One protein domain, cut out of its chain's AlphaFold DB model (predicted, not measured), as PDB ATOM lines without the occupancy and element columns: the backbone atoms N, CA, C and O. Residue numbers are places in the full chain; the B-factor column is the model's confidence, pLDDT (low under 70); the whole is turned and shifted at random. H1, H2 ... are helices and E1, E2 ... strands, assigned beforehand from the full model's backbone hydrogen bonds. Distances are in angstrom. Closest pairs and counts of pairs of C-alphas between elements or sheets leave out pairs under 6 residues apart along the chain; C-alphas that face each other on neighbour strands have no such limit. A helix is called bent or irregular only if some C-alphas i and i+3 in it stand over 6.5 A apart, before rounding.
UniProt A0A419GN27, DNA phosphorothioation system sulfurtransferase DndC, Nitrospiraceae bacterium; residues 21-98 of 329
ATOM      1  N   PRO A  21     -66.110  -6.163  25.600       87.56
ATOM      2  CA  PRO A  21     -64.793  -6.346  26.187       87.56
ATOM      3  C   PRO A  21     -64.861  -7.072  27.535       87.56
ATOM      4  O   PRO A  21     -65.797  -6.904  28.321       87.56
ATOM      5  N   THR A  22     -63.822  -7.849  27.817       87.19
ATOM      6  CA  THR A  22     -63.613  -8.529  29.101       87.19
ATOM      7  C   THR A  22     -62.290  -8.083  29.709       87.19
ATOM      8  O   THR A  22     -61.497  -7.391  29.071       87.19
ATOM      9  N   THR A  23     -61.998  -8.500  30.940       85.19
ATOM     10  CA  THR A  23     -60.716  -8.195  31.589       85.19
ATOM     11  C   THR A  23     -59.510  -8.665  30.773       85.19
ATOM     12  O   THR A  23     -58.503  -7.959  30.769       85.19
ATOM     13  N   ARG A  24     -59.640  -9.790  30.051       83.56
ATOM     14  CA  ARG A  24     -58.602 -10.396  29.196       83.56
ATOM     15  C   ARG A  24     -58.682  -9.976  27.724       83.56
ATOM     16  O   ARG A  24     -57.712 -10.148  26.998       83.56
ATOM     17  N   PHE A  25     -59.817  -9.441  27.274       83.00
ATOM     18  CA  PHE A  25     -60.041  -9.055  25.881       83.00
ATOM     19  C   PHE A  25     -60.550  -7.611  25.795       83.00
ATOM     20  O   PHE A  25     -61.753  -7.359  25.724       83.00
ATOM     21  N   ARG A  26     -59.618  -6.649  25.819       84.69
ATOM     22  CA  ARG A  26     -59.892  -5.200  25.886       84.69
ATOM     23  C   ARG A  26     -59.630  -4.482  24.563       84.69
ATOM     24  O   ARG A  26     -58.996  -3.432  24.532       84.69
ATOM     25  N   TRP A  27     -60.161  -5.021  23.467       83.19
ATOM     26  CA  TRP A  27     -59.945  -4.467  22.123       83.19
ATOM     27  C   TRP A  27     -60.326  -2.982  21.998       83.19
ATOM     28  O   TRP A  27     -59.755  -2.267  21.175       83.19
ATOM     29  N   CYS A  28     -61.300  -2.519  22.788       83.31
ATOM     30  CA  CYS A  28     -61.754  -1.133  22.790       83.31
ATOM     31  C   CYS A  28     -60.693  -0.182  23.359       83.31
ATOM     32  O   CYS A  28     -60.497   0.890  22.798       83.31
ATOM     33  N   THR A  29     -59.969  -0.575  24.412       84.88
ATOM     34  CA  THR A  29     -58.910   0.248  25.010       84.88
ATOM     35  C   THR A  29     -57.815   0.519  23.992       84.88
ATOM     36  O   THR A  29     -57.511   1.679  23.720       84.88
ATOM     37  N   ASP A  30     -57.290  -0.534  23.365       82.38
ATOM     38  CA  ASP A  30     -56.192  -0.397  22.409       82.38
ATOM     39  C   ASP A  30     -56.624   0.443  21.209       82.38
ATOM     40  O   ASP A  30     -55.957   1.387  20.805       82.38
ATOM     41  N   ARG A  31     -57.794   0.143  20.645       80.25
ATOM     42  CA  ARG A  31     -58.205   0.730  19.367       80.25
ATOM     43  C   ARG A  31     -58.804   2.121  19.458       80.25
ATOM     44  O   ARG A  31     -58.800   2.809  18.440       80.25
ATOM     45  N   LEU A  32     -59.381   2.480  20.600       80.06
ATOM     46  CA  LEU A  32     -60.166   3.708  20.750       80.06
ATOM     47  C   LEU A  32     -59.529   4.693  21.719       80.06
ATOM     48  O   LEU A  32     -59.823   5.877  21.635       80.06
ATOM     49  N   LYS A  33     -58.662   4.220  22.619       84.12
ATOM     50  CA  LYS A  33     -57.913   5.088  23.529       84.12
ATOM     51  C   LYS A  33     -56.438   5.125  23.153       84.12
ATOM     52  O   LYS A  33     -55.928   6.189  22.849       84.12
ATOM     53  N   ILE A  34     -55.767   3.975  23.116       84.94
ATOM     54  CA  ILE A  34     -54.303   3.938  22.975       84.94
ATOM     55  C   ILE A  34     -53.872   4.331  21.561       84.94
ATOM     56  O   ILE A  34     -53.185   5.329  21.397       84.94
ATOM     57  N   ASN A  35     -54.302   3.607  20.527       86.69
ATOM     58  CA  ASN A  35     -53.816   3.813  19.158       86.69
ATOM     59  C   ASN A  35     -54.086   5.227  18.613       86.69
ATOM     60  O   ASN A  35     -53.157   5.803  18.044       86.69
ATOM     61  N   PRO A  36     -55.293   5.817  18.763       86.69
ATOM     62  CA  PRO A  36     -55.541   7.174  18.277       86.69
ATOM     63  C   PRO A  36     -54.683   8.213  19.004       86.69
ATOM     64  O   PRO A  36     -54.084   9.072  18.361       86.69
ATOM     65  N   THR A  37     -54.561   8.103  20.330       89.19
ATOM     66  CA  THR A  37     -53.727   9.008  21.127       89.19
ATOM     67  C   THR A  37     -52.246   8.843  20.793       89.19
ATOM     68  O   THR A  37     -51.566   9.842  20.582       89.19
ATOM     69  N   SER A  38     -51.746   7.612  20.658       90.00
ATOM     70  CA  SER A  38     -50.364   7.344  20.246       90.00
ATOM     71  C   SER A  38     -50.066   7.904  18.858       90.00
ATOM     72  O   SER A  38     -49.026   8.530  18.682       90.00
ATOM     73  N   LYS A  39     -50.981   7.744  17.890       91.00
ATOM     74  CA  LYS A  39     -50.839   8.341  16.553       91.00
ATOM     75  C   LYS A  39     -50.727   9.863  16.649       91.00
ATOM     76  O   LYS A  39     -49.757  10.425  16.157       91.00
ATOM     77  N   PHE A  40     -51.649  10.508  17.363       92.81
ATOM     78  CA  PHE A  40     -51.618  11.956  17.570       92.81
ATOM     79  C   PHE A  40     -50.310  12.433  18.223       92.81
ATOM     80  O   PHE A  40     -49.720  13.422  17.791       92.81
ATOM     81  N   ILE A  41     -49.827  11.719  19.243       92.56
ATOM     82  CA  ILE A  41     -48.556  12.025  19.912       92.56
ATOM     83  C   ILE A  41     -47.389  11.896  18.931       92.56
ATOM     84  O   ILE A  41     -46.559  12.799  18.866       92.56
ATOM     85  N   LEU A  42     -47.323  10.810  18.157       92.56
ATOM     86  CA  LEU A  42     -46.264  10.584  17.171       92.56
ATOM     87  C   LEU A  42     -46.265  11.653  16.074       92.56
ATOM     88  O   LEU A  42     -45.199  12.165  15.737       92.56
ATOM     89  N   ASP A  43     -47.439  12.054  15.587       94.19
ATOM     90  CA  ASP A  43     -47.580  13.136  14.609       94.19
ATOM     91  C   ASP A  43     -47.016  14.453  15.176       94.19
ATOM     92  O   ASP A  43     -46.262  15.167  14.509       94.19
ATOM     93  N   LYS A  44     -47.294  14.752  16.454       94.81
ATOM     94  CA  LYS A  44     -46.751  15.936  17.140       94.81
ATOM     95  C   LYS A  44     -45.254  15.834  17.423       94.81
ATOM     96  O   LYS A  44     -44.551  16.829  17.265       94.81
ATOM     97  N   VAL A  45     -44.741  14.656  17.769       93.94
ATOM     98  CA  VAL A  45     -43.294  14.417  17.897       93.94
ATOM     99  C   VAL A  45     -42.595  14.628  16.557       93.94
ATOM    100  O   VAL A  45     -41.546  15.266  16.518       93.94
ATOM    101  N   SER A  46     -43.177  14.155  15.454       93.94
ATOM    102  CA  SER A  46     -42.625  14.378  14.116       93.94
ATOM    103  C   SER A  46     -42.596  15.863  13.747       93.94
ATOM    104  O   SER A  46     -41.669  16.303  13.073       93.94
ATOM    105  N   GLN A  47     -43.592  16.634  14.187       95.12
ATOM    106  CA  GLN A  47     -43.705  18.061  13.887       95.12
ATOM    107  C   GLN A  47     -42.777  18.937  14.748       95.12
ATOM    108  O   GLN A  47     -42.203  19.897  14.240       95.12
ATOM    109  N   TYR A  48     -42.642  18.634  16.042       95.44
ATOM    110  CA  TYR A  48     -41.983  19.511  17.024       95.44
ATOM    111  C   TYR A  48     -40.717  18.911  17.655       95.44
ATOM    112  O   TYR A  48     -40.081  19.536  18.500       95.44
ATOM    113  N   GLY A  49     -40.333  17.694  17.270       94.12
ATOM    114  CA  GLY A  49     -39.140  16.991  17.746       94.12
ATOM    115  C   GLY A  49     -39.325  16.264  19.078       94.12
ATOM    116  O   GLY A  49     -38.842  15.141  19.222       94.12
ATOM    117  N   ALA A  50     -40.031  16.862  20.037       94.12
ATOM    118  CA  ALA A  50     -40.386  16.244  21.313       94.12
ATOM    119  C   ALA A  50     -41.711  16.805  21.838       94.12
ATOM    120  O   ALA A  50     -42.125  17.903  21.468       94.12
ATOM    121  N   VAL A  51     -42.370  16.054  22.720       96.06
ATOM    122  CA  VAL A  51     -43.641  16.469  23.331       96.06
ATOM    123  C   VAL A  51     -43.671  16.158  24.822       96.06
ATOM    124  O   VAL A  51     -43.068  15.185  25.278       96.06
ATOM    125  N   VAL A  52     -44.411  16.974  25.571       95.75
ATOM    126  CA  VAL A  52     -44.728  16.738  26.983       95.75
ATOM    127  C   VAL A  52     -46.227  16.480  27.104       95.75
ATOM    128  O   VAL A  52     -47.047  17.302  26.705       95.75
ATOM    129  N   ILE A  53     -46.573  15.325  27.654       94.75
ATOM    130  CA  ILE A  53     -47.929  14.872  27.928       94.75
ATOM    131  C   ILE A  53     -48.231  15.213  29.383       94.75
ATOM    132  O   ILE A  53     -47.577  14.703  30.293       94.75
ATOM    133  N   VAL A  54     -49.223  16.069  29.606       95.19
ATOM    134  CA  VAL A  54     -49.653  16.452  30.953       95.19
ATOM    135  C   VAL A  54     -50.819  15.564  31.374       95.19
ATOM    136  O   VAL A  54     -51.834  15.512  30.683       95.19
ATOM    137  N   LEU A  55     -50.673  14.855  32.494       93.44
ATOM    138  CA  LEU A  55     -51.687  13.945  33.031       93.44
ATOM    139  C   LEU A  55     -52.066  14.328  34.462       93.44
ATOM    140  O   LEU A  55     -51.216  14.688  35.269       93.44
ATOM    141  N   GLY A  56     -53.343  14.169  34.805       91.69
ATOM    142  CA  GLY A  56     -53.858  14.379  36.161       91.69
ATOM    143  C   GLY A  56     -53.723  13.166  37.089       91.69
ATOM    144  O   GLY A  56     -54.509  13.039  38.018       91.69
ATOM    145  N   SER A  57     -52.809  12.230  36.815       89.88
ATOM    146  CA  SER A  57     -52.668  11.006  37.617       89.88
ATOM    147  C   SER A  57     -52.032  11.291  38.974       89.88
ATOM    148  O   SER A  57     -51.062  12.046  39.058       89.88
ATOM    149  N   ARG A  58     -52.560  10.652  40.024       91.00
ATOM    150  CA  ARG A  58     -52.119  10.864  41.412       91.00
ATOM    151  C   ARG A  58     -51.718   9.569  42.098       91.00
ATOM    152  O   ARG A  58     -52.304   8.514  41.854       91.00
ATOM    153  N   ILE A  59     -50.743   9.672  42.998       89.06
ATOM    154  CA  ILE A  59     -50.226   8.549  43.791       89.06
ATOM    155  C   ILE A  59     -51.347   7.968  44.664       89.06
ATOM    156  O   ILE A  59     -51.517   6.750  44.734       89.06
ATOM    157  N   ALA A  60     -52.180   8.841  45.234       85.81
ATOM    158  CA  ALA A  60     -53.306   8.480  46.090       85.81
ATOM    159  C   ALA A  60     -54.453   7.731  45.370       85.81
ATOM    160  O   ALA A  60     -55.387   7.280  46.023       85.81
ATOM    161  N   GLU A  61     -54.425   7.568  44.039       81.12
ATOM    162  CA  GLU A  61     -55.517   6.896  43.318       81.12
ATOM    163  C   GLU A  61     -55.555   5.371  43.517       81.12
ATOM    164  O   GLU A  61     -56.630   4.769  43.417       81.12
ATOM    165  N   SER A  62     -54.389   4.728  43.687       83.12
ATOM    166  CA  SER A  62     -54.250   3.301  44.031       83.12
ATOM    167  C   SER A  62     -52.785   2.911  44.272       83.12
ATOM    168  O   SER A  62     -51.894   3.434  43.603       83.12
ATOM    169  N   ASN A  63     -52.548   1.881  45.092       85.50
ATOM    170  CA  ASN A  63     -51.207   1.318  45.329       85.50
ATOM    171  C   ASN A  63     -50.511   0.871  44.033       85.50
ATOM    172  O   ASN A  63     -49.325   1.116  43.832       85.50
ATOM    173  N   ALA A  64     -51.256   0.257  43.109       84.50
ATOM    174  CA  ALA A  64     -50.711  -0.157  41.819       84.50
ATOM    175  C   ALA A  64     -50.215   1.041  40.989       84.50
ATOM    176  O   ALA A  64     -49.150   0.966  40.379       84.50
ATOM    177  N   ARG A  65     -50.956   2.161  40.988       82.31
ATOM    178  CA  ARG A  65     -50.516   3.397  40.321       82.31
ATOM    179  C   ARG A  65     -49.301   4.002  41.004       82.31
ATOM    180  O   ARG A  65     -48.373   4.365  40.294       82.31
ATOM    181  N   ALA A  66     -49.278   4.044  42.335       88.25
ATOM    182  CA  ALA A  66     -48.129   4.523  43.098       88.25
ATOM    183  C   ALA A  66     -46.842   3.768  42.721       88.25
ATOM    184  O   ALA A  66     -45.841   4.393  42.380       88.25
ATOM    185  N   HIS A  67     -46.890   2.432  42.671       88.88
ATOM    186  CA  HIS A  67     -45.739   1.616  42.275       88.88
ATOM    187  C   HIS A  67     -45.286   1.867  40.835       88.88
ATOM    188  O   HIS A  67     -44.091   2.004  40.585       88.88
ATOM    189  N   VAL A  68     -46.221   1.953  39.882       85.94
ATOM    190  CA  VAL A  68     -45.881   2.260  38.483       85.94
ATOM    191  C   VAL A  68     -45.270   3.653  38.377       85.94
ATOM    192  O   VAL A  68     -44.275   3.841  37.686       85.94
ATOM    193  N   MET A  69     -45.841   4.634  39.069       86.00
ATOM    194  CA  MET A  69     -45.336   5.997  39.078       86.00
ATOM    195  C   MET A  69     -43.901   6.040  39.608       86.00
ATOM    196  O   MET A  69     -43.043   6.622  38.948       86.00
ATOM    197  N   GLU A  70     -43.626   5.395  40.736       87.50
ATOM    198  CA  GLU A  70     -42.286   5.378  41.320       87.50
ATOM    199  C   GLU A  70     -41.266   4.663  40.421       87.50
ATOM    200  O   GLU A  70     -40.169   5.168  40.221       87.50
ATOM    201  N   ALA A  71     -41.648   3.563  39.764       87.25
ATOM    202  CA  ALA A  71     -40.755   2.821  38.866       87.25
ATOM    203  C   ALA A  71     -40.229   3.647  37.674       87.25
ATOM    204  O   ALA A  71     -39.138   3.383  37.175       87.25
ATOM    205  N   TYR A  72     -40.998   4.633  37.203       84.81
ATOM    206  CA  TYR A  72     -40.601   5.529  36.108       84.81
ATOM    207  C   TYR A  72     -40.078   6.886  36.599       84.81
ATOM    208  O   TYR A  72     -39.856   7.791  35.788       84.81
ATOM    209  N   ARG A  73     -39.935   7.076  37.915       86.94
ATOM    210  CA  ARG A  73     -39.431   8.320  38.490       86.94
ATOM    211  C   ARG A  73     -37.929   8.432  38.245       86.94
ATOM    212  O   ARG A  73     -37.179   7.486  38.449       86.94
ATOM    213  N   ILE A  74     -37.500   9.619  37.830       88.19
ATOM    214  CA  ILE A  74     -36.086   9.977  37.721       88.19
ATOM    215  C   ILE A  74     -35.818  11.038  38.782       88.19
ATOM    216  O   ILE A  74     -36.477  12.081  38.805       88.19
ATOM    217  N   GLU A  75     -34.883  10.761  39.688       85.44
ATOM    218  CA  GLU A  75     -34.530  11.682  40.766       85.44
ATOM    219  C   GLU A  75     -34.036  13.024  40.199       85.44
ATOM    220  O   GLU A  75     -33.305  13.078  39.209       85.44
ATOM    221  N   GLY A  76     -34.506  14.131  40.779       86.25
ATOM    222  CA  GLY A  76     -34.197  15.485  40.307       86.25
ATOM    223  C   GLY A  76     -34.941  15.941  39.042       86.25
ATOM    224  O   GLY A  76     -34.815  17.107  38.668       86.25
ATOM    225  N   GLN A  77     -35.752  15.091  38.395       88.56
ATOM    226  CA  GLN A  77     -36.531  15.469  37.209       88.56
ATOM    227  C   GLN A  77     -38.039  15.510  37.473       88.56
ATOM    228  O   GLN A  77     -38.616  14.646  38.130       88.56
ATOM    229  N   ARG A  78     -38.705  16.520  36.898       88.06
ATOM    230  CA  ARG A  78     -40.176  16.641  36.912       88.06
ATOM    231  C   ARG A  78     -40.850  15.764  35.857       88.06
ATOM    232  O   ARG A  78     -42.021  15.423  35.996       88.06
ATOM    233  N   TYR A  79     -40.118  15.434  34.799       91.88
ATOM    234  CA  TYR A  79     -40.611  14.697  33.644       91.88
ATOM    235  C   TYR A  79     -40.181  13.239  33.715       91.88
ATOM    236  O   TYR A  79     -39.118  12.917  34.241       91.88
ATOM    237  N   ARG A  80     -41.003  12.361  33.147       91.38
ATOM    238  CA  ARG A  80     -40.714  10.928  33.035       91.38
ATOM    239  C   ARG A  80     -40.774  10.513  31.571       91.38
ATOM    240  O   ARG A  80     -41.636  11.025  30.857       91.38
ATOM    241  N   PRO A  81     -39.902   9.623  31.089       90.69
ATOM    242  CA  PRO A  81     -40.003   9.138  29.721       90.69
ATOM    243  C   PRO A  81     -41.300   8.338  29.547       90.69
ATOM    244  O   PRO A  81     -41.686   7.555  30.417       90.69
ATOM    245  N   HIS A  82     -41.980   8.517  28.416       91.38
ATOM    246  CA  HIS A  82     -43.099   7.652  28.064       91.38
ATOM    247  C   HIS A  82     -42.582   6.240  27.756       91.38
ATOM    248  O   HIS A  82     -41.613   6.080  27.018       91.38
ATOM    249  N   LYS A  83     -43.253   5.205  28.281       86.75
ATOM    250  CA  LYS A  83     -42.802   3.802  28.183       86.75
ATOM    251  C   LYS A  83     -42.564   3.335  26.743       86.75
ATOM    252  O   LYS A  83     -41.610   2.616  26.482       86.75
ATOM    253  N   GLU A  84     -43.464   3.705  25.835       86.69
ATOM    254  CA  GLU A  84     -43.513   3.149  24.473       86.69
ATOM    255  C   GLU A  84     -43.198   4.173  23.376       86.69
ATOM    256  O   GLU A  84     -42.923   3.796  22.242       86.69
ATOM    257  N   LEU A  85     -43.245   5.471  23.688       88.88
ATOM    258  CA  LEU A  85     -43.181   6.531  22.680       88.88
ATOM    259  C   LEU A  85     -41.885   7.307  22.870       88.88
ATOM    260  O   LEU A  85     -41.721   8.048  23.838       88.88
ATOM    261  N   ALA A  86     -40.954   7.121  21.937       89.31
ATOM    262  CA  ALA A  86     -39.694   7.846  21.950       89.31
ATOM    263  C   ALA A  86     -39.941   9.359  21.840       89.31
ATOM    264  O   ALA A  86     -40.823   9.803  21.106       89.31
ATOM    265  N   LYS A  87     -39.135  10.152  22.556       91.75
ATOM    266  CA  LYS A  87     -39.221  11.627  22.597       91.75
ATOM    267  C   LYS A  87     -40.558  12.184  23.121       91.75
ATOM    268  O   LYS A  87     -40.813  13.382  22.993       91.75
ATOM    269  N   ALA A  88     -41.379  11.342  23.746       94.81
ATOM    270  CA  ALA A  88     -42.524  11.764  24.534       94.81
ATOM    271  C   ALA A  88     -42.187  11.694  26.027       94.81
ATOM    272  O   ALA A  88     -41.661  10.696  26.525       94.81
ATOM    273  N   TRP A  89     -42.521  12.763  26.738       94.56
ATOM    274  CA  TRP A  89     -42.333  12.902  28.177       94.56
ATOM    275  C   TRP A  89     -43.683  13.011  28.869       94.56
ATOM    276  O   TRP A  89     -44.637  13.511  28.286       94.56
ATOM    277  N   VAL A  90     -43.772  12.571  30.116       94.50
ATOM    278  CA  VAL A  90     -44.977  12.631  30.942       94.50
ATOM    279  C   VAL A  90     -44.724  13.559  32.123       94.50
ATOM    280  O   VAL A  90     -43.708  13.439  32.808       94.50
ATOM    281  N   TYR A  91     -45.665  14.468  32.364       95.06
ATOM    282  CA  TYR A  91     -45.682  15.378  33.503       95.06
ATOM    283  C   TYR A  91     -46.996  15.239  34.271       95.06
ATOM    284  O   TYR A  91     -48.072  15.275  33.676       95.06
ATOM    285  N   MET A  92     -46.915  15.086  35.592       94.44
ATOM    286  CA  MET A  92     -48.077  14.899  36.467       94.44
ATOM    287  C   MET A  92     -48.064  15.956  37.577       94.44
ATOM    288  O   MET A  92     -47.552  15.689  38.663       94.44
ATOM    289  N   PRO A  93     -48.576  17.172  37.313       93.94
ATOM    290  CA  PRO A  93     -48.430  18.314  38.219       93.94
ATOM    291  C   PRO A  93     -49.125  18.128  39.569       93.94
ATOM    292  O   PRO A  93     -48.710  18.724  40.554       93.94
ATOM    293  N   ILE A  94     -50.172  17.305  39.614       94.19
ATOM    294  CA  ILE A  94     -51.002  17.093  40.806       94.19
ATOM    295  C   ILE A  94     -50.723  15.756  41.498       94.19
ATOM    296  O   ILE A  94     -51.520  15.318  42.321       94.19
ATOM    297  N   GLN A  95     -49.616  15.083  41.158       92.12
ATOM    298  CA  GLN A  95     -49.366  13.696  41.563       92.12
ATOM    299  C   GLN A  95     -49.394  13.457  43.081       92.12
ATOM    300  O   GLN A  95     -49.793  12.373  43.515       92.12
ATOM    301  N   ASP A  96     -48.984  14.465  43.853       91.75
ATOM    302  CA  ASP A  96     -48.827  14.415  45.308       91.75
ATOM    303  C   ASP A  96     -50.086  14.908  46.050       91.75
ATOM    304  O   ASP A  96     -50.133  14.872  47.277       91.75
ATOM    305  N   LEU A  97     -51.122  15.360  45.326       91.75
ATOM    306  CA  LEU A  97     -52.357  15.868  45.925       91.75
ATOM    307  C   LEU A  97     -53.331  14.734  46.284       91.75
ATOM    308  O   LEU A  97     -53.644  13.845  45.480       91.75
ATOM    309  N   SER A  98     -53.866  14.799  47.500       88.88
ATOM    310  CA  SER A  98     -54.956  13.940  47.971       88.88
ATOM    311  C   SER A  98     -56.301  14.308  47.328       88.88
ATOM    312  O   SER A  98     -56.432  15.343  46.679       88.88
TER     313      SER A  98
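Overview. This is residues 21 to 98 of the 329 residues of the protein "DNA phosphorothioation system sulfurtransferase DndC" of Nitrospiraceae bacterium (UniProt A0A419GN27). Look first for a small two-strand parallel sheet, E1 beside E2, in the middle, with the long helix H1 past the end where the strands begin and the short helix H2 beyond the end towards which they run. Residues 38 to 45 of H1 come near the sheet, while residues 22 to 28 and 31 to 37 stick out. The printed part has 78 residues, with H1, E1, H2 and E2 in that order, and its class is mixed, helices and strands. It is only just loose, close to compact, with a radius of gyration of the C-alphas of 14.1 A and spans of 37 by 31 by 18 A.

Along the chain. Find C-alpha 51 at (-43.641, 16.469, 23.331), where E1 begins; it runs to residue 54. E2 holds residues 88 to 91 and ends at C-alpha 91, (-45.682, 15.378, 33.503). H1, residues 27 to 48, starts at C-alpha 27, (-59.945, -4.467, 22.123), and is 30.4 A long. It has a kink of 29 degrees near residue 35 and is irregular, but only just: C-alphas 32 and 35 are 6.55 A apart. H2, residues 63 to 71, is 12.4 A long.

Arrangement. E1 and E2 are parallel neighbours at 29 degrees; look for N 53 and O 89, 2.7 A apart, within hydrogen-bond range. Residues 80 to 81 pair with residues 89 to 90 of E2, antiparallel. The closest C-alphas of H1 and E1 are those of Val 45 and Val 51, 5.8 A apart. E1, H2 and E2 form a strand-helix-strand unit, two parallel neighbour strands with a helix between them in the chain, and its crossover is right-handed. H1 and H2 are apart. In H2 every O i to N i+4 pair is within hydrogen-bond range; in H1, 16 of 18 are.

Size, cuts and confidence. The C-alphas of Pro 21 and Gly 76, the two farthest apart, are 40.2 A from each other. The printed part has no cut. The link from H2 to E2, residues 72 to 87, is long. The mean pLDDT of the printed part is 89.2, and no printed residue is under 70.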